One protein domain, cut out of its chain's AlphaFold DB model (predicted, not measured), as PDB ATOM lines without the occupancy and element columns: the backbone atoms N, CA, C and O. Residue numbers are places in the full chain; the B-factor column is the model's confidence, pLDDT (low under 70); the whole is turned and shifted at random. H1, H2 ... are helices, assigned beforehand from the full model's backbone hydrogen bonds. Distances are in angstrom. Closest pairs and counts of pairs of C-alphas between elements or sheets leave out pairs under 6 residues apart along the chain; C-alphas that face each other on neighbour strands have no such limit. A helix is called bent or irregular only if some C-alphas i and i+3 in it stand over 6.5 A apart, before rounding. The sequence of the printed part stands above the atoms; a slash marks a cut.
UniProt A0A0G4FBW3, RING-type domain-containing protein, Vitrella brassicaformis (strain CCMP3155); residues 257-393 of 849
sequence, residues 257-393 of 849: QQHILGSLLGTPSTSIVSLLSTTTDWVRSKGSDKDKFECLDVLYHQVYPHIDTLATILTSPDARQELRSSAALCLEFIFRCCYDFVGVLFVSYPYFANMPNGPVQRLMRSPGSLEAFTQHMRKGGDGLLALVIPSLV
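Overview. This is residues 257 to 393 of the 849 residues of the protein "RING-type domain-containing protein" of Vitrella brassicaformis (strain CCMP3155) (UniProt A0A0G4FBW3). One long helix, H5, runs through the middle, with H2 nearly parallel beside it and the hairpin of H8 and H9 crossing it on another side. H4 folds against H5 as a second hairpin, H3 leads from the end of H2 to H4, and the short H7 packs on H4 with H6 at its corner. Residues 259 to 265, at the far end of H2, stick out. The printed part has 137 residues with nine named helices, H1 to H9 in order along the chain, and no named strand; it is all helix. It is compact, with a radius of gyration of the C-alphas of 15.3 A and spans of 42 by 40 by 24 A.

Along the chain. H1 is residues 257 to 260, beginning at C-alpha 257 at (13.388, -42.181, -23.920). H2, residues 268 to 285, is 26.0 A long, and H3, residues 289 to 303, is 19.8 A. H4 is residues 305 to 315, 16.5 A. H5, residues 321 to 342, is the longest at 31.7 A, from (2.947, -44.482, -14.190) to (-11.441, -21.235, -30.294). H6 is residues 349 to 354 and H7 residues 359 to 363. H8, residues 369 to 380, and H9, residues 384 to 393, are 16.5 A each; C-alpha 393 is at (-14.134, -28.498, -19.698). H9 is only just irregular, with C-alphas 384 and 387 6.7 A apart.

Arrangement. H5 is the hub, touching H2, H4, H8 and H9. Residues 323 to 331 of H5 touch H4 in a hairpin, at a steep tilt of 41 degrees, opposite ways; the closest C-alphas, of Leu 314 and Arg 324, are 4.7 A apart. Residues 333 to 341 touch H2, the same way at a shallow tilt of 11 degrees, closest at the C-alphas of Thr 280 and Cys 337, 7.0 A. H8 touches H5 about perpendicular, at 74 degrees, closest at the C-alphas of Ala 328 and Phe 373, 5.6 A. H9 touches H5 closest at the C-alphas of Phe 335 and Ile 389, 6.0 A. H2, H3 and H5 form an up and down bundle, each running against the one before. H7 touches H4, closest at the C-alphas of Asp 308 and Arg 362, 5.8 A, and touches H6 only at the corner. In H2, H3, H5, H6 and H7 every O i to N i+4 pair is within hydrogen-bond range; in H4 6 of 7 are, in H8 7 of 8 and in H9 3 of 6, while H1 is too short for such a pair.

Size, cuts and confidence. The C-alphas farthest apart, of Ser 288 and Asp 318, are 44.5 A apart. The printed part has no cut and no long link. Mean pLDDT of the printed part is 88.6; residues 257 to 266, 345 to 346 and 381 to 383 are under 70.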
ATOM      1  N   GLN A 257      13.483 -43.612 -23.601       53.50
ATOM      2  CA  GLN A 257      13.388 -42.181 -23.920       53.50
ATOM      3  C   GLN A 257      14.007 -41.299 -22.831       53.50
ATOM      4  O   GLN A 257      14.676 -40.317 -23.150       53.50
ATOM      5  N   GLN A 258      13.849 -41.669 -21.555       54.56
ATOM      6  CA  GLN A 258      14.362 -40.889 -20.427       54.56
ATOM      7  C   GLN A 258      15.898 -40.814 -20.384       54.56
ATOM      8  O   GLN A 258      16.445 -39.857 -19.842       54.56
ATOM      9  N   HIS A 259      16.592 -41.774 -21.007       53.25
ATOM     10  CA  HIS A 259      18.055 -41.810 -21.091       53.25
ATOM     11  C   HIS A 259      18.612 -41.258 -22.419       53.25
ATOM     12  O   HIS A 259      19.788 -40.900 -22.488       53.25
ATOM     13  N   ILE A 260      17.777 -41.177 -23.464       46.94
ATOM     14  CA  ILE A 260      18.125 -40.674 -24.810       46.94
ATOM     15  C   ILE A 260      17.803 -39.171 -24.966       46.94
ATOM     16  O   ILE A 260      18.356 -38.505 -25.839       46.94
ATOM     17  N   LEU A 261      16.990 -38.608 -24.062       39.09
ATOM     18  CA  LEU A 261      16.545 -37.204 -23.994       39.09
ATOM     19  C   LEU A 261      17.651 -36.119 -24.014       39.09
ATOM     20  O   LEU A 261      17.327 -34.942 -24.134       39.09
ATOM     21  N   GLY A 262      18.931 -36.488 -23.896       42.16
ATOM     22  CA  GLY A 262      20.078 -35.577 -24.009       42.16
ATOM     23  C   GLY A 262      20.742 -35.506 -25.395       42.16
ATOM     24  O   GLY A 262      21.745 -34.809 -25.534       42.16
ATOM     25  N   SER A 263      20.249 -36.241 -26.400       42.91
ATOM     26  CA  SER A 263      20.833 -36.270 -27.752       42.91
ATOM     27  C   SER A 263      20.255 -35.188 -28.680       42.91
ATOM     28  O   SER A 263      19.111 -34.771 -28.527       42.91
ATOM     29  N   LEU A 264      21.049 -34.767 -29.672       39.56
ATOM     30  CA  LEU A 264      20.813 -33.630 -30.587       39.56
ATOM     31  C   LEU A 264      19.527 -33.700 -31.430       39.56
ATOM     32  O   LEU A 264      19.111 -32.690 -31.990       39.56
ATOM     33  N   LEU A 265      18.901 -34.870 -31.524       50.44
ATOM     34  CA  LEU A 265      17.571 -35.042 -32.095       50.44
ATOM     35  C   LEU A 265      16.606 -35.236 -30.927       50.44
ATOM     36  O   LEU A 265      16.628 -36.279 -30.272       50.44
ATOM     37  N   GLY A 266      15.780 -34.219 -30.658       64.94
ATOM     38  CA  GLY A 266      14.749 -34.299 -29.623       64.94
ATOM     39  C   GLY A 266      13.861 -35.531 -29.816       64.94
ATOM     40  O   GLY A 266      13.707 -36.030 -30.929       64.94
ATOM     41  N   THR A 267      13.272 -36.031 -28.725       78.69
ATOM     42  CA  THR A 267      12.446 -37.253 -28.736       78.69
ATOM     43  C   THR A 267      11.475 -37.328 -29.931       78.69
ATOM     44  O   THR A 267      10.901 -36.300 -30.312       78.69
ATOM     45  N   PRO A 268      11.199 -38.533 -30.469       83.81
ATOM     46  CA  PRO A 268      10.178 -38.771 -31.493       83.81
ATOM     47  C   PRO A 268       8.884 -37.962 -31.311       83.81
ATOM     48  O   PRO A 268       8.404 -37.321 -32.244       83.81
ATOM     49  N   SER A 269       8.357 -37.920 -30.085       86.19
ATOM     50  CA  SER A 269       7.175 -37.142 -29.712       86.19
ATOM     51  C   SER A 269       7.380 -35.630 -29.839       86.19
ATOM     52  O   SER A 269       6.504 -34.962 -30.382       86.19
ATOM     53  N   THR A 270       8.519 -35.070 -29.413       86.56
ATOM     54  CA  THR A 270       8.807 -33.632 -29.588       86.56
ATOM     55  C   THR A 270       8.916 -33.208 -31.054       86.56
ATOM     56  O   THR A 270       8.424 -32.133 -31.391       86.56
ATOM     57  N   SER A 271       9.468 -34.040 -31.949       89.62
ATOM     58  CA  SER A 271       9.470 -33.732 -33.391       89.62
ATOM     59  C   SER A 271       8.050 -33.698 -33.963       89.62
ATOM     60  O   SER A 271       7.684 -32.730 -34.626       89.62
ATOM     61  N   ILE A 272       7.215 -34.696 -33.645       93.94
ATOM     62  CA  ILE A 272       5.809 -34.711 -34.079       93.94
ATOM     63  C   ILE A 272       5.047 -33.502 -33.523       93.94
ATOM     64  O   ILE A 272       4.352 -32.821 -34.269       93.94
ATOM     65  N   VAL A 273       5.193 -33.201 -32.228       91.69
ATOM     66  CA  VAL A 273       4.547 -32.047 -31.581       91.69
ATOM     67  C   VAL A 273       4.975 -30.732 -32.236       91.69
ATOM     68  O   VAL A 273       4.124 -29.868 -32.444       91.69
ATOM     69  N   SER A 274       6.249 -30.582 -32.609       91.00
ATOM     70  CA  SER A 274       6.747 -29.403 -33.330       91.00
ATOM     71  C   SER A 274       6.099 -29.259 -34.715       91.00
ATOM     72  O   SER A 274       5.589 -28.188 -35.050       91.00
ATOM     73  N   LEU A 275       6.017 -30.348 -35.488       93.75
ATOM     74  CA  LEU A 275       5.371 -30.384 -36.809       93.75
ATOM     75  C   LEU A 275       3.859 -30.098 -36.740       93.75
ATOM     76  O   LEU A 275       3.324 -29.328 -37.547       93.75
ATOM     77  N   LEU A 276       3.170 -30.683 -35.755       95.00
ATOM     78  CA  LEU A 276       1.751 -30.440 -35.496       95.00
ATOM     79  C   LEU A 276       1.508 -28.981 -35.098       95.00
ATOM     80  O   LEU A 276       0.655 -28.334 -35.702       95.00
ATOM     81  N   SER A 277       2.291 -28.449 -34.150       91.44
ATOM     82  CA  SER A 277       2.185 -27.058 -33.681       91.44
ATOM     83  C   SER A 277       2.456 -26.067 -34.810       91.44
ATOM     84  O   SER A 277       1.664 -25.160 -35.019       91.44
ATOM     85  N   THR A 278       3.506 -26.301 -35.605       90.56
ATOM     86  CA  THR A 278       3.845 -25.496 -36.790       90.56
ATOM     87  C   THR A 278       2.677 -25.407 -37.775       90.56
ATOM     88  O   THR A 278       2.370 -24.332 -38.291       90.56
ATOM     89  N   THR A 279       1.987 -26.528 -38.005       91.81
ATOM     90  CA  THR A 279       0.805 -26.557 -38.876       91.81
ATOM     91  C   THR A 279      -0.365 -25.807 -38.241       91.81
ATOM     92  O   THR A 279      -0.963 -24.961 -38.900       91.81
ATOM     93  N   THR A 280      -0.671 -26.059 -36.963       92.06
ATOM     94  CA  THR A 280      -1.737 -25.357 -36.227       92.06
ATOM     95  C   THR A 280      -1.504 -23.843 -36.216       92.06
ATOM     96  O   THR A 280      -2.433 -23.082 -36.469       92.06
ATOM     97  N   ASP A 281      -0.263 -23.392 -36.016       90.50
ATOM     98  CA  ASP A 281       0.122 -21.978 -36.038       90.50
ATOM     99  C   ASP A 281       0.006 -21.344 -37.427       90.50
ATOM    100  O   ASP A 281      -0.426 -20.192 -37.546       90.50
ATOM    101  N   TRP A 282       0.318 -22.085 -38.495       92.81
ATOM    102  CA  TRP A 282       0.050 -21.630 -39.859       92.81
ATOM    103  C   TRP A 282      -1.453 -21.500 -40.127       92.81
ATOM    104  O   TRP A 282      -1.903 -20.442 -40.565       92.81
ATOM    105  N   VAL A 283      -2.244 -22.530 -39.809       92.19
ATOM    106  CA  VAL A 283      -3.707 -22.524 -39.996       92.19
ATOM    107  C   VAL A 283      -4.354 -21.391 -39.190       92.19
ATOM    108  O   VAL A 283      -5.247 -20.704 -39.684       92.19
ATOM    109  N   ARG A 284      -3.842 -21.134 -37.981       89.88
ATOM    110  CA  ARG A 284      -4.224 -20.023 -37.101       89.88
ATOM    111  C   ARG A 284      -3.944 -18.645 -37.695       89.88
ATOM    112  O   ARG A 284      -4.798 -17.768 -37.613       89.88
ATOM    113  N   SER A 285      -2.744 -18.435 -38.232       90.06
ATOM    114  CA  SER A 285      -2.261 -17.101 -38.623       90.06
ATOM    115  C   SER A 285      -2.499 -16.741 -40.091       90.06
ATOM    116  O   SER A 285      -2.597 -15.558 -40.416       90.06
ATOM    117  N   LYS A 286      -2.553 -17.739 -40.980       92.31
ATOM    118  CA  LYS A 286      -2.588 -17.573 -42.445       92.31
ATOM    119  C   LYS A 286      -3.568 -18.504 -43.162       92.31
ATOM    120  O   LYS A 286      -3.848 -18.263 -44.334       92.31
ATOM    121  N   GLY A 287      -4.064 -19.550 -42.498       91.19
ATOM    122  CA  GLY A 287      -5.026 -20.481 -43.082       91.19
ATOM    123  C   GLY A 287      -6.339 -19.797 -43.457       91.19
ATOM    124  O   GLY A 287      -6.847 -18.937 -42.731       91.19
ATOM    125  N   SER A 288      -6.910 -20.203 -44.586       93.31
ATOM    126  CA  SER A 288      -8.274 -19.841 -44.963       93.31
ATOM    127  C   SER A 288      -9.288 -20.517 -44.036       93.31
ATOM    128  O   SER A 288      -8.982 -21.514 -43.380       93.31
ATOM    129  N   ASP A 289     -10.530 -20.031 -44.006       91.44
ATOM    130  CA  ASP A 289     -11.575 -20.687 -43.207       91.44
ATOM    131  C   ASP A 289     -11.820 -22.133 -43.648       91.44
ATOM    132  O   ASP A 289     -12.083 -22.992 -42.809       91.44
ATOM    133  N   LYS A 290     -11.613 -22.436 -44.937       93.31
ATOM    134  CA  LYS A 290     -11.615 -23.806 -45.450       93.31
ATOM    135  C   LYS A 290     -10.530 -24.664 -44.785       93.31
ATOM    136  O   LYS A 290     -10.863 -25.726 -44.274       93.31
ATOM    137  N   ASP A 291      -9.276 -24.206 -44.742       92.56
ATOM    138  CA  ASP A 291      -8.170 -24.966 -44.127       92.56
ATOM    139  C   ASP A 291      -8.449 -25.248 -42.642       92.56
ATOM    140  O   ASP A 291      -8.228 -26.350 -42.144       92.56
ATOM    141  N   LYS A 292      -9.004 -24.255 -41.935       91.94
ATOM    142  CA  LYS A 292      -9.403 -24.381 -40.529       91.94
ATOM    143  C   LYS A 292     -10.543 -25.394 -40.341       91.94
ATOM    144  O   LYS A 292     -10.494 -26.182 -39.397       91.94
ATOM    145  N   PHE A 293     -11.552 -25.404 -41.222       92.38
ATOM    146  CA  PHE A 293     -12.621 -26.411 -41.199       92.38
ATOM    147  C   PHE A 293     -12.101 -27.816 -41.522       92.38
ATOM    148  O   PHE A 293     -12.494 -28.761 -40.843       92.38
ATOM    149  N   GLU A 294     -11.187 -27.967 -42.485       94.44
ATOM    150  CA  GLU A 294     -10.560 -29.260 -42.784       94.44
ATOM    151  C   GLU A 294      -9.720 -29.780 -41.598       94.44
ATOM    152  O   GLU A 294      -9.771 -30.969 -41.282       94.44
ATOM    153  N   CYS A 295      -9.025 -28.906 -40.856       94.38
ATOM    154  CA  CYS A 295      -8.383 -29.297 -39.598       94.38
ATOM    155  C   CYS A 295      -9.384 -29.749 -38.525       94.38
ATOM    156  O   CYS A 295      -9.128 -30.744 -37.844       94.38
ATOM    157  N   LEU A 296     -10.511 -29.046 -38.351       93.19
ATOM    158  CA  LEU A 296     -11.557 -29.462 -37.408       93.19
ATOM    159  C   LEU A 296     -12.179 -30.813 -37.794       93.19
ATOM    160  O   LEU A 296     -12.445 -31.625 -36.909       93.19
ATOM    161  N   ASP A 297     -12.365 -31.074 -39.089       94.94
ATOM    162  CA  ASP A 297     -12.849 -32.354 -39.613       94.94
ATOM    163  C   ASP A 297     -11.884 -33.506 -39.277       94.94
ATOM    164  O   ASP A 297     -12.284 -34.512 -38.685       94.94
ATOM    165  N   VAL A 298     -10.579 -33.315 -39.524       96.50
ATOM    166  CA  VAL A 298      -9.537 -34.280 -39.136       96.50
ATOM    167  C   VAL A 298      -9.493 -34.485 -37.621       96.50
ATOM    168  O   VAL A 298      -9.411 -35.629 -37.168       96.50
ATOM    169  N   LEU A 299      -9.585 -33.417 -36.818       95.81
ATOM    170  CA  LEU A 299      -9.655 -33.539 -35.359       95.81
ATOM    171  C   LEU A 299     -10.859 -34.388 -34.936       95.81
ATOM    172  O   LEU A 299     -10.698 -35.325 -34.155       95.81
ATOM    173  N   TYR A 300     -12.039 -34.106 -35.487       96.12
ATOM    174  CA  TYR A 300     -13.280 -34.794 -35.148       96.12
ATOM    175  C   TYR A 300     -13.272 -36.279 -35.537       96.12
ATOM    176  O   TYR A 300     -13.619 -37.136 -34.717       96.12
ATOM    177  N   HIS A 301     -12.846 -36.593 -36.762       96.25
ATOM    178  CA  HIS A 301     -12.909 -37.947 -37.306       96.25
ATOM    179  C   HIS A 301     -11.702 -38.828 -36.962       96.25
ATOM    180  O   HIS A 301     -11.873 -40.039 -36.830       96.25
ATOM    181  N   GLN A 302     -10.501 -38.259 -36.809       95.94
ATOM    182  CA  GLN A 302      -9.260 -39.030 -36.649       95.94
ATOM    183  C   GLN A 302      -8.625 -38.881 -35.262       95.94
ATOM    184  O   GLN A 302      -8.038 -39.839 -34.768       95.94
ATOM    185  N   VAL A 303      -8.751 -37.723 -34.601       96.19
ATOM    186  CA  VAL A 303      -8.014 -37.443 -33.350       96.19
ATOM    187  C   VAL A 303      -8.870 -37.652 -32.103       96.19
ATOM    188  O   VAL A 303      -8.453 -38.345 -31.177       96.19
ATOM    189  N   TYR A 304     -10.093 -37.120 -32.067       97.31
ATOM    190  CA  TYR A 304     -10.981 -37.243 -30.907       97.31
ATOM    191  C   TYR A 304     -11.319 -38.690 -30.512       97.31
ATOM    192  O   TYR A 304     -11.383 -38.934 -29.308       97.31
ATOM    193  N   PRO A 305     -11.459 -39.680 -31.422       97.50
ATOM    194  CA  PRO A 305     -11.616 -41.083 -31.030       97.50
ATOM    195  C   PRO A 305     -10.508 -41.617 -30.110       97.50
ATOM    196  O   PRO A 305     -10.771 -42.491 -29.288       97.50
ATOM    197  N   HIS A 306      -9.290 -41.069 -30.180       97.19
ATOM    198  CA  HIS A 306      -8.195 -41.471 -29.298       97.19
ATOM    199  C   HIS A 306      -8.331 -40.944 -27.861       97.19
ATOM    200  O   HIS A 306      -7.706 -41.501 -26.961       97.19
ATOM    201  N   ILE A 307      -9.171 -39.931 -27.603       98.00
ATOM    202  CA  ILE A 307      -9.403 -39.397 -26.249       98.00
ATOM    203  C   ILE A 307      -9.986 -40.475 -25.331       98.00
ATOM    204  O   ILE A 307      -9.562 -40.572 -24.183       98.00
ATOM    205  N   ASP A 308     -10.891 -41.321 -25.830       97.06
ATOM    206  CA  ASP A 308     -11.474 -42.414 -25.042       97.06
ATOM    207  C   ASP A 308     -10.391 -43.440 -24.631       97.06
ATOM    208  O   ASP A 308     -10.325 -43.861 -23.473       97.06
ATOM    209  N   THR A 309      -9.471 -43.783 -25.543       96.50
ATOM    210  CA  THR A 309      -8.313 -44.656 -25.262       96.50
ATOM    211  C   THR A 309      -7.343 -44.021 -24.264       96.50
ATOM    212  O   THR A 309      -6.942 -44.669 -23.299       96.50
ATOM    213  N   LEU A 310      -6.982 -42.750 -24.461       97.25
ATOM    214  CA  LEU A 310      -6.059 -42.020 -23.587       97.25
ATOM    215  C   LEU A 310      -6.639 -41.847 -22.179       97.25
ATOM    216  O   LEU A 310      -5.933 -42.066 -21.197       97.25
ATOM    217  N   ALA A 311      -7.931 -41.530 -22.067       98.00
ATOM    218  CA  ALA A 311      -8.626 -41.443 -20.790       98.00
ATOM    219  C   ALA A 311      -8.684 -42.807 -20.082       98.00
ATOM    220  O   ALA A 311      -8.471 -42.859 -18.876       98.00
ATOM    221  N   THR A 312      -8.910 -43.903 -20.817       97.12
ATOM    222  CA  THR A 312      -8.883 -45.275 -20.270       97.12
ATOM    223  C   THR A 312      -7.496 -45.651 -19.739       97.12
ATOM    224  O   THR A 312      -7.376 -46.205 -18.650       97.12
ATOM    225  N   ILE A 313      -6.429 -45.321 -20.475       96.44
ATOM    226  CA  ILE A 313      -5.044 -45.518 -20.019       96.44
ATOM    227  C   ILE A 313      -4.780 -44.705 -18.747       96.44
ATOM    228  O   ILE A 313      -4.220 -45.224 -17.784       96.44
ATOM    229  N   LEU A 314      -5.197 -43.440 -18.737       96.50
ATOM    230  CA  LEU A 314      -4.970 -42.500 -17.644       96.50
ATOM    231  C   LEU A 314      -5.689 -42.896 -16.343       96.50
ATOM    232  O   LEU A 314      -5.118 -42.716 -15.268       96.50
ATOM    233  N   THR A 315      -6.908 -43.442 -16.421       97.44
ATOM    234  CA  THR A 315      -7.669 -43.912 -15.247       97.44
ATOM    235  C   THR A 315      -7.340 -45.344 -14.831       97.44
ATOM    236  O   THR A 315      -7.690 -45.742 -13.720       97.44
ATOM    237  N   SER A 316      -6.658 -46.124 -15.675       97.06
ATOM    238  CA  SER A 316      -6.328 -47.515 -15.362       97.06
ATOM    239  C   SER A 316      -5.358 -47.617 -14.169       97.06
ATOM    240  O   SER A 316      -4.285 -46.995 -14.186       97.06
ATOM    241  N   PRO A 317      -5.678 -48.424 -13.136       95.31
ATOM    242  CA  PRO A 317      -4.756 -48.689 -12.036       95.31
ATOM    243  C   PRO A 317      -3.550 -49.519 -12.502       95.31
ATOM    244  O   PRO A 317      -2.440 -49.276 -12.028       95.31
ATOM    245  N   ASP A 318      -3.767 -50.420 -13.468       95.69
ATOM    246  CA  ASP A 318      -2.776 -51.351 -14.023       95.69
ATOM    247  C   ASP A 318      -1.823 -50.682 -15.028       95.69
ATOM    248  O   ASP A 318      -0.734 -51.191 -15.308       95.69
ATOM    249  N   ALA A 319      -2.206 -49.524 -15.577       93.88
ATOM    250  CA  ALA A 319      -1.327 -48.739 -16.433       93.88
ATOM    251  C   ALA A 319      -0.119 -48.214 -15.642       93.88
ATOM    252  O   ALA A 319      -0.248 -47.559 -14.603       93.88
ATOM    253  N   ARG A 320       1.078 -48.464 -16.186       92.56
ATOM    254  CA  ARG A 320       2.345 -47.951 -15.647       92.56
ATOM    255  C   ARG A 320       2.307 -46.433 -15.501       92.56
ATOM    256  O   ARG A 320       1.674 -45.737 -16.297       92.56
ATOM    257  N   GLN A 321       3.015 -45.907 -14.501       91.06
ATOM    258  CA  GLN A 321       2.947 -44.482 -14.190       91.06
ATOM    259  C   GLN A 321       3.413 -43.615 -15.363       91.06
ATOM    260  O   GLN A 321       2.795 -42.590 -15.624       91.06
ATOM    261  N   GLU A 322       4.436 -44.046 -16.093       89.19
ATOM    262  CA  GLU A 322       4.992 -43.347 -17.252       89.19
ATOM    263  C   GLU A 322       4.006 -43.342 -18.425       89.19
ATOM    264  O   GLU A 322       3.847 -42.332 -19.102       89.19
ATOM    265  N   LEU A 323       3.277 -44.446 -18.621       91.19
ATOM    266  CA  LEU A 323       2.241 -44.553 -19.646       91.19
ATOM    267  C   LEU A 323       1.052 -43.624 -19.337       91.19
ATOM    268  O   LEU A 323       0.534 -42.967 -20.240       91.19
ATOM    269  N   ARG A 324       0.668 -43.497 -18.058       93.38
ATOM    270  CA  ARG A 324      -0.301 -42.478 -17.611       93.38
ATOM    271  C   ARG A 324       0.221 -41.055 -17.826       93.38
ATOM    272  O   ARG A 324      -0.557 -40.197 -18.237       93.38
ATOM    273  N   SER A 325       1.517 -40.808 -17.606       90.12
ATOM    274  CA  SER A 325       2.151 -39.513 -17.892       90.12
ATOM    275  C   SER A 325       2.030 -39.143 -19.370       90.12
ATOM    276  O   SER A 325       1.533 -38.073 -19.716       90.12
ATOM    277  N   SER A 326       2.423 -40.060 -20.255       90.25
ATOM    278  CA  SER A 326       2.362 -39.848 -21.698       90.25
ATOM    279  C   SER A 326       0.925 -39.698 -22.206       90.25
ATOM    280  O   SER A 326       0.673 -38.882 -23.091       90.25
ATOM    281  N   ALA A 327      -0.041 -40.413 -21.615       94.00
ATOM    282  CA  ALA A 327      -1.455 -40.229 -21.930       94.00
ATOM    283  C   ALA A 327      -1.972 -38.835 -21.526       94.00
ATOM    284  O   ALA A 327      -2.664 -38.195 -22.318       94.00
ATOM    285  N   ALA A 328      -1.595 -38.334 -20.342       94.00
ATOM    286  CA  ALA A 328      -1.943 -36.985 -19.893       94.00
ATOM    287  C   ALA A 328      -1.349 -35.898 -20.808       94.00
ATOM    288  O   ALA A 328      -2.080 -35.012 -21.247       94.00
ATOM    289  N   LEU A 329      -0.065 -36.006 -21.171       91.06
ATOM    290  CA  LEU A 329       0.585 -35.085 -22.113       91.06
ATOM    291  C   LEU A 329      -0.057 -35.135 -23.509       91.06
ATOM    292  O   LEU A 329      -0.269 -34.103 -24.138       91.06
ATOM    293  N   CYS A 330      -0.419 -36.321 -24.003       93.75
ATOM    294  CA  CYS A 330      -1.088 -36.449 -25.298       93.75
ATOM    295  C   CYS A 330      -2.484 -35.796 -25.291       93.75
ATOM    296  O   CYS A 330      -2.822 -35.067 -26.225       93.75
ATOM    297  N   LEU A 331      -3.260 -35.970 -24.212       95.81
ATOM    298  CA  LEU A 331      -4.523 -35.248 -24.011       95.81
ATOM    299  C   LEU A 331      -4.307 -33.729 -23.967       95.81
ATOM    300  O   LEU A 331      -5.059 -32.997 -24.608       95.81
ATOM    301  N   GLU A 332      -3.278 -33.255 -23.258       93.81
ATOM    302  CA  GLU A 332      -2.922 -31.834 -23.189       93.81
ATOM    303  C   GLU A 332      -2.680 -31.245 -24.587       93.81
ATOM    304  O   GLU A 332      -3.275 -30.221 -24.922       93.81
ATOM    305  N   PHE A 333      -1.901 -31.917 -25.443       92.88
ATOM    306  CA  PHE A 333      -1.658 -31.462 -26.819       92.88
ATOM    307  C   PHE A 333      -2.928 -31.429 -27.681       92.88
ATOM    308  O   PHE A 333      -3.142 -30.455 -28.408       92.88
ATOM    309  N   ILE A 334      -3.791 -32.450 -27.587       95.38
ATOM    310  CA  ILE A 334      -5.071 -32.485 -28.319       95.38
ATOM    311  C   ILE A 334      -5.954 -31.304 -27.893       95.38
ATOM    312  O   ILE A 334      -6.480 -30.574 -28.737       95.38
ATOM    313  N   PHE A 335      -6.094 -31.077 -26.586       95.56
ATOM    314  CA  PHE A 335      -6.917 -29.995 -26.049       95.56
ATOM    315  C   PHE A 335      -6.310 -28.609 -26.294       95.56
ATOM    316  O   PHE A 335      -7.068 -27.676 -26.557       95.56
ATOM    317  N   ARG A 336      -4.977 -28.470 -26.289       92.25
ATOM    318  CA  ARG A 336      -4.281 -27.250 -26.725       92.25
ATOM    319  C   ARG A 336      -4.681 -26.882 -28.148       92.25
ATOM    320  O   ARG A 336      -5.140 -25.768 -28.357       92.25
ATOM    321  N   CYS A 337      -4.611 -27.821 -29.091       91.88
ATOM    322  CA  CYS A 337      -5.026 -27.536 -30.465       91.88
ATOM    323  C   CYS A 337      -6.518 -27.168 -30.550       91.88
ATOM    324  O   CYS A 337      -6.869 -26.240 -31.268       91.88
ATOM    325  N   CYS A 338      -7.396 -27.809 -29.766       93.38
ATOM    326  CA  CYS A 338      -8.807 -27.399 -29.683       93.38
ATOM    327  C   CYS A 338      -8.965 -25.949 -29.192       93.38
ATOM    328  O   CYS A 338      -9.774 -25.202 -29.739       93.38
ATOM    329  N   TYR A 339      -8.187 -25.546 -28.184       91.25
ATOM    330  CA  TYR A 339      -8.176 -24.187 -27.643       91.25
ATOM    331  C   TYR A 339      -7.623 -23.165 -28.645       91.25
ATOM    332  O   TYR A 339      -8.217 -22.101 -28.813       91.25
ATOM    333  N   ASP A 340      -6.557 -23.505 -29.373       89.12
ATOM    334  CA  ASP A 340      -6.000 -22.652 -30.427       89.12
ATOM    335  C   ASP A 340      -7.047 -22.366 -31.529       89.12
ATOM    336  O   ASP A 340      -7.117 -21.240 -32.021       89.12
ATOM    337  N   PHE A 341      -7.944 -23.313 -31.846       88.25
ATOM    338  CA  PHE A 341      -9.060 -23.082 -32.780       88.25
ATOM    339  C   PHE A 341     -10.197 -22.196 -32.230       88.25
ATOM    340  O   PHE A 341     -10.855 -21.522 -33.032       88.25
ATOM    341  N   VAL A 342     -10.412 -22.117 -30.905       87.19
ATOM    342  CA  VAL A 342     -11.441 -21.235 -30.294       87.19
ATOM    343  C   VAL A 342     -11.215 -19.775 -30.694       87.19
ATOM    344  O   VAL A 342     -12.159 -19.070 -31.052       87.19
ATOM    345  N   GLY A 343      -9.960 -19.318 -30.661       76.75
ATOM    346  CA  GLY A 343      -9.605 -17.926 -30.953       76.75
ATOM    347  C   GLY A 343      -9.630 -17.541 -32.438       76.75
ATOM    348  O   GLY A 343      -9.608 -16.355 -32.749       76.75
ATOM    349  N   VAL A 344      -9.659 -18.514 -33.354       76.31
ATOM    350  CA  VAL A 344      -9.324 -18.307 -34.781       76.31
ATOM    351  C   VAL A 344     -10.539 -18.362 -35.704       76.31
ATOM    352  O   VAL A 344     -10.574 -17.687 -36.735       76.31
ATOM    353  N   LEU A 345     -11.521 -19.196 -35.366       66.31
ATOM    354  CA  LEU A 345     -12.678 -19.490 -36.218       66.31
ATOM    355  C   LEU A 345     -13.968 -18.769 -35.794       66.31
ATOM    356  O   LEU A 345     -15.036 -19.071 -36.320       66.31
ATOM    357  N   PHE A 346     -13.911 -17.906 -34.773       64.94
ATOM    358  CA  PHE A 346     -15.088 -17.522 -33.971       64.94
ATOM    359  C   PHE A 346     -15.844 -18.744 -33.400       64.94
ATOM    360  O   PHE A 346     -17.009 -18.651 -33.005       64.94
ATOM    361  N   VAL A 347     -15.165 -19.897 -33.319       75.88
ATOM    362  CA  VAL A 347     -15.658 -21.150 -32.743       75.88
ATOM    363  C   VAL A 347     -15.720 -20.979 -31.229       75.88
ATOM    364  O   VAL A 347     -14.810 -21.291 -30.469       75.88
ATOM    365  N   SER A 348     -16.828 -20.389 -30.795       86.19
ATOM    366  CA  SER A 348     -17.114 -20.145 -29.389       86.19
ATOM    367  C   SER A 348     -17.148 -21.457 -28.594       86.19
ATOM    368  O   SER A 348     -17.481 -22.512 -29.132       86.19
ATOM    369  N   TYR A 349     -16.868 -21.400 -27.289       89.62
ATOM    370  CA  TYR A 349     -16.968 -22.557 -26.385       89.62
ATOM    371  C   TYR A 349     -18.275 -23.382 -26.531       89.62
ATOM    372  O   TYR A 349     -18.180 -24.610 -26.531       89.62
ATOM    373  N   PRO A 350     -19.465 -22.775 -26.756       90.19
ATOM    374  CA  PRO A 350     -20.682 -23.489 -27.157       90.19
ATOM    375  C   PRO A 350     -20.550 -24.499 -28.309       90.19
ATOM    376  O   PRO A 350     -21.284 -25.480 -28.316       90.19
ATOM    377  N   TYR A 351     -19.641 -24.314 -29.271       91.62
ATOM    378  CA  TYR A 351     -19.391 -25.302 -30.328       91.62
ATOM    379  C   TYR A 351     -18.867 -26.617 -29.739       91.62
ATOM    380  O   TYR A 351     -19.458 -27.672 -29.956       91.62
ATOM    381  N   PHE A 352     -17.811 -26.545 -28.922       93.38
ATOM    382  CA  PHE A 352     -17.263 -27.715 -28.238       93.38
ATOM    383  C   PHE A 352     -18.222 -28.273 -27.183       93.38
ATOM    384  O   PHE A 352     -18.240 -29.482 -26.988       93.38
ATOM    385  N   ALA A 353     -19.055 -27.438 -26.552       94.25
ATOM    386  CA  ALA A 353     -20.079 -27.877 -25.599       94.25
ATOM    387  C   ALA A 353     -21.216 -28.680 -26.262       94.25
ATOM    388  O   ALA A 353     -21.676 -29.677 -25.705       94.25
ATOM    389  N   ASN A 354     -21.640 -28.271 -27.462       94.44
ATOM    390  CA  ASN A 354     -22.751 -28.881 -28.196       94.44
ATOM    391  C   ASN A 354     -22.318 -29.989 -29.172       94.44
ATOM    392  O   ASN A 354     -23.172 -30.657 -29.751       94.44
ATOM    393  N   MET A 355     -21.013 -30.195 -29.382       94.19
ATOM    394  CA  MET A 355     -20.500 -31.211 -30.301       94.19
ATOM    395  C   MET A 355     -20.775 -32.635 -29.774       94.19
ATOM    396  O   MET A 355     -20.183 -33.048 -28.767       94.19
ATOM    397  N   PRO A 356     -21.607 -33.450 -30.453       93.06
ATOM    398  CA  PRO A 356     -21.772 -34.848 -30.081       93.06
ATOM    399  C   PRO A 356     -20.449 -35.576 -30.325       93.06
ATOM    400  O   PRO A 356     -19.894 -35.510 -31.414       93.06
ATOM    401  N   ASN A 357     -19.926 -36.281 -29.320       95.38
ATOM    402  CA  ASN A 357     -18.592 -36.903 -29.387       95.38
ATOM    403  C   ASN A 357     -17.420 -35.923 -29.582       95.38
ATOM    404  O   ASN A 357     -16.351 -36.337 -30.042       95.38
ATOM    405  N   GLY A 358     -17.599 -34.663 -29.176       96.38
ATOM    406  CA  GLY A 358     -16.509 -33.707 -29.034       96.38
ATOM    407  C   GLY A 358     -15.504 -34.091 -27.938       96.38
ATOM    408  O   GLY A 358     -15.709 -35.057 -27.190       96.38
ATOM    409  N   PRO A 359     -14.391 -33.345 -27.832       97.38
ATOM    410  CA  PRO A 359     -13.254 -33.734 -27.006       97.38
ATOM    411  C   PRO A 359     -13.605 -33.744 -25.515       97.38
ATOM    412  O   PRO A 359     -13.222 -34.664 -24.791       97.38
ATOM    413  N   VAL A 360     -14.410 -32.777 -25.066       97.75
ATOM    414  CA  VAL A 360     -14.898 -32.707 -23.683       97.75
ATOM    415  C   VAL A 360     -15.861 -33.860 -23.385       97.75
ATOM    416  O   VAL A 360     -15.695 -34.544 -22.380       97.75
ATOM    417  N   GLN A 361     -16.819 -34.144 -24.271       97.75
ATOM    418  CA  GLN A 361     -17.829 -35.192 -24.079       97.75
ATOM    419  C   GLN A 361     -17.218 -36.596 -24.071       97.75
ATOM    420  O   GLN A 361     -17.816 -37.500 -23.490       97.75
ATOM    421  N   ARG A 362     -16.065 -36.801 -24.724       98.12
ATOM    422  CA  ARG A 362     -15.268 -38.036 -24.639       98.12
ATOM    423  C   ARG A 362     -14.461 -38.109 -23.346       98.12
ATOM    424  O   ARG A 362     -14.532 -39.111 -22.645       98.12
ATOM    425  N   LEU A 363     -13.781 -37.028 -22.953       98.31
ATOM    426  CA  LEU A 363     -13.040 -37.003 -21.687       98.31
ATOM    427  C   LEU A 363     -13.966 -37.233 -20.476       98.31
ATOM    428  O   LEU A 363     -13.673 -38.083 -19.637       98.31
ATOM    429  N   MET A 364     -15.112 -36.544 -20.419       97.81
ATOM    430  CA  MET A 364     -16.109 -36.674 -19.339       97.81
ATOM    431  C   MET A 364     -16.852 -38.019 -19.346       97.81
ATOM    432  O   MET A 364     -17.474 -38.388 -18.353       97.81
ATOM    433  N   ARG A 365     -16.773 -38.779 -20.445       97.00
ATOM    434  CA  ARG A 365     -17.340 -40.131 -20.562       97.00
ATOM    435  C   ARG A 365     -16.591 -41.169 -19.729       97.00
ATOM    436  O   ARG A 365     -17.175 -42.192 -19.386       97.00
ATOM    437  N   SER A 366     -15.318 -40.912 -19.425       97.31
ATOM    438  CA  SER A 366     -14.464 -41.753 -18.584       97.31
ATOM    439  C   SER A 366     -14.427 -41.181 -17.158       97.31
ATOM    440  O   SER A 366     -13.796 -40.140 -16.941       97.31
ATOM    441  N   PRO A 367     -15.110 -41.798 -16.172       96.81
ATOM    442  CA  PRO A 367     -15.179 -41.260 -14.815       96.81
ATOM    443  C   PRO A 367     -13.791 -41.139 -14.176       96.81
ATOM    444  O   PRO A 367     -12.975 -42.052 -14.266       96.81
ATOM    445  N   GLY A 368     -13.523 -40.009 -13.518       97.31
ATOM    446  CA  GLY A 368     -12.235 -39.747 -12.863       97.31
ATOM    447  C   GLY A 368     -11.077 -39.397 -13.809       97.31
ATOM    448  O   GLY A 368      -9.977 -39.139 -13.326       97.31
ATOM    449  N   SER A 369     -11.288 -39.324 -15.131       97.88
ATOM    450  CA  SER A 369     -10.240 -38.971 -16.107       97.88
ATOM    451  C   SER A 369      -9.595 -37.609 -15.829       97.88
ATOM    452  O   SER A 369      -8.370 -37.486 -15.842       97.88
ATOM    453  N   LEU A 370     -10.408 -36.601 -15.507       98.12
ATOM    454  CA  LEU A 370      -9.956 -35.251 -15.171       98.12
ATOM    455  C   LEU A 370      -9.239 -35.193 -13.815       98.12
ATOM    456  O   LEU A 370      -8.285 -34.427 -13.658       98.12
ATOM    457  N   GLU A 371      -9.642 -36.022 -12.851       97.81
ATOM    458  CA  GLU A 371      -8.943 -36.144 -11.571       97.81
ATOM    459  C   GLU A 371      -7.570 -36.794 -11.777       97.81
ATOM    460  O   GLU A 371      -6.559 -36.230 -11.363       97.81
ATOM    461  N   ALA A 372      -7.506 -37.919 -12.493       97.31
ATOM    462  CA  ALA A 372      -6.261 -38.607 -12.823       97.31
ATOM    463  C   ALA A 372      -5.305 -37.719 -13.645       97.31
ATOM    464  O   ALA A 372      -4.109 -37.667 -13.347       97.31
ATOM    465  N   PHE A 373      -5.831 -36.945 -14.606       97.25
ATOM    466  CA  PHE A 373      -5.082 -35.907 -15.324       97.25
ATOM    467  C   PHE A 373      -4.478 -34.895 -14.345       97.25
ATOM    468  O   PHE A 373      -3.268 -34.681 -14.320       97.25
ATOM    469  N   THR A 374      -5.314 -34.317 -13.481       95.81
ATOM    470  CA  THR A 374      -4.903 -33.285 -12.524       95.81
ATOM    471  C   THR A 374      -3.859 -33.814 -11.533       95.81
ATOM    472  O   THR A 374      -2.848 -33.154 -11.284       95.81
ATOM    473  N   GLN A 375      -4.055 -35.022 -10.997       94.44
ATOM    474  CA  GLN A 375      -3.094 -35.700 -10.125       94.44
ATOM    475  C   GLN A 375      -1.753 -35.958 -10.824       94.44
ATOM    476  O   GLN A 375      -0.709 -35.905 -10.168       94.44
ATOM    477  N   HIS A 376      -1.762 -36.238 -12.132       92.12
ATOM    478  CA  HIS A 376      -0.536 -36.388 -12.902       92.12
ATOM    479  C   HIS A 376       0.173 -35.041 -13.112       92.12
ATOM    480  O   HIS A 376       1.342 -34.909 -12.747       92.12
ATOM    481  N   MET A 377      -0.533 -34.017 -13.600       90.94
ATOM    482  CA  MET A 377       0.070 -32.712 -13.900       90.94
ATOM    483  C   MET A 377       0.667 -32.025 -12.664       90.94
ATOM    484  O   MET A 377       1.723 -31.405 -12.766       90.94
ATOM    485  N   ARG A 378       0.085 -32.218 -11.468       90.81
ATOM    486  CA  ARG A 378       0.687 -31.741 -10.203       90.81
ATOM    487  C   ARG A 378       2.066 -32.353  -9.900       90.81
ATOM    488  O   ARG A 378       2.822 -31.755  -9.142       90.81
ATOM    489  N   LYS A 379       2.397 -33.529 -10.450       87.94
ATOM    490  CA  LYS A 379       3.716 -34.178 -10.301       87.94
ATOM    491  C   LYS A 379       4.710 -33.752 -11.390       87.94
ATOM    492  O   LYS A 379       5.909 -33.809 -11.149       87.94
ATOM    493  N   GLY A 380       4.218 -33.344 -12.566       73.31
ATOM    494  CA  GLY A 380       5.019 -33.018 -13.757       73.31
ATOM    495  C   GLY A 380       5.701 -31.641 -13.758       73.31
ATOM    496  O   GLY A 380       6.519 -31.372 -14.631       73.31
ATOM    497  N   GLY A 381       5.398 -30.771 -12.791       58.66
ATOM    498  CA  GLY A 381       6.196 -29.579 -12.472       58.66
ATOM    499  C   GLY A 381       5.985 -28.325 -13.332       58.66
ATOM    500  O   GLY A 381       5.916 -27.248 -12.747       58.66
ATOM    501  N   ASP A 382       5.870 -28.430 -14.664       60.06
ATOM    502  CA  ASP A 382       6.057 -27.258 -15.556       60.06
ATOM    503  C   ASP A 382       5.022 -27.055 -16.686       60.06
ATOM    504  O   ASP A 382       5.192 -26.209 -17.566       60.06
ATOM    505  N   GLY A 383       3.912 -27.796 -16.672       69.19
ATOM    506  CA  GLY A 383       2.858 -27.651 -17.680       69.19
ATOM    507  C   GLY A 383       2.075 -26.339 -17.551       69.19
ATOM    508  O   GLY A 383       1.012 -26.328 -16.937       69.19
ATOM    509  N   LEU A 384       2.527 -25.251 -18.197       74.75
ATOM    510  CA  LEU A 384       1.697 -24.057 -18.462       74.75
ATOM    511  C   LEU A 384       0.332 -24.473 -19.036       74.75
ATOM    512  O   LEU A 384      -0.728 -24.057 -18.575       74.75
ATOM    513  N   LEU A 385       0.410 -25.377 -20.010       84.94
ATOM    514  CA  LEU A 385      -0.675 -25.952 -20.791       84.94
ATOM    515  C   LEU A 385      -1.601 -26.882 -19.983       84.94
ATOM    516  O   LEU A 385      -2.702 -27.193 -20.438       84.94
ATOM    517  N   ALA A 386      -1.228 -27.258 -18.754       90.38
ATOM    518  CA  ALA A 386      -2.045 -28.110 -17.890       90.38
ATOM    519  C   ALA A 386      -3.419 -27.490 -17.563       90.38
ATOM    520  O   ALA A 386      -4.352 -28.201 -17.190       90.38
ATOM    521  N   LEU A 387      -3.562 -26.166 -17.710       94.19
ATOM    522  CA  LEU A 387      -4.821 -25.449 -17.496       94.19
ATOM    523  C   LEU A 387      -5.767 -25.452 -18.711       94.19
ATOM    524  O   LEU A 387      -6.938 -25.095 -18.542       94.19
ATOM    525  N   VAL A 388      -5.327 -25.887 -19.904       94.56
ATOM    526  CA  VAL A 388      -6.200 -25.925 -21.095       94.56
ATOM    527  C   VAL A 388      -7.385 -26.855 -20.874       94.56
ATOM    528  O   VAL A 388      -8.527 -26.434 -21.055       94.56
ATOM    529  N   ILE A 389      -7.122 -28.101 -20.460       96.50
ATOM    530  CA  ILE A 389      -8.164 -29.117 -20.263       96.50
ATOM    531  C   ILE A 389      -9.208 -28.633 -19.244       96.50
ATOM    532  O   ILE A 389     -10.371 -28.510 -19.633       96.50
ATOM    533  N   PRO A 390      -8.851 -28.262 -17.994       97.25
ATOM    534  CA  PRO A 390      -9.829 -27.762 -17.030       97.25
ATOM    535  C   PRO A 390     -10.603 -26.526 -17.508       97.25
ATOM    536  O   PRO A 390     -11.800 -26.421 -17.254       97.25
ATOM    537  N   SER A 391      -9.958 -25.607 -18.234       96.12
ATOM    538  CA  SER A 391     -10.630 -24.407 -18.753       96.12
ATOM    539  C   SER A 391     -11.644 -24.725 -19.847       96.12
ATOM    540  O   SER A 391     -12.755 -24.200 -19.817       96.12
ATOM    541  N   LEU A 392     -11.286 -25.589 -20.804       96.19
ATOM    542  CA  LEU A 392     -12.187 -25.983 -21.886       96.19
ATOM    543  C   LEU A 392     -13.368 -26.793 -21.337       96.19
ATOM    544  O   LEU A 392     -14.508 -26.548 -21.725       96.19
ATOM    545  N   VAL A 393     -13.110 -27.697 -20.386       97.56
ATOM    546  CA  VAL A 393     -14.134 -28.498 -19.698       97.56
ATOM    547  C   VAL A 393     -15.105 -27.599 -18.915       97.56
ATOM    548  O   VAL A 393     -16.316 -27.702 -19.124       97.56
TER     549      VAL A 393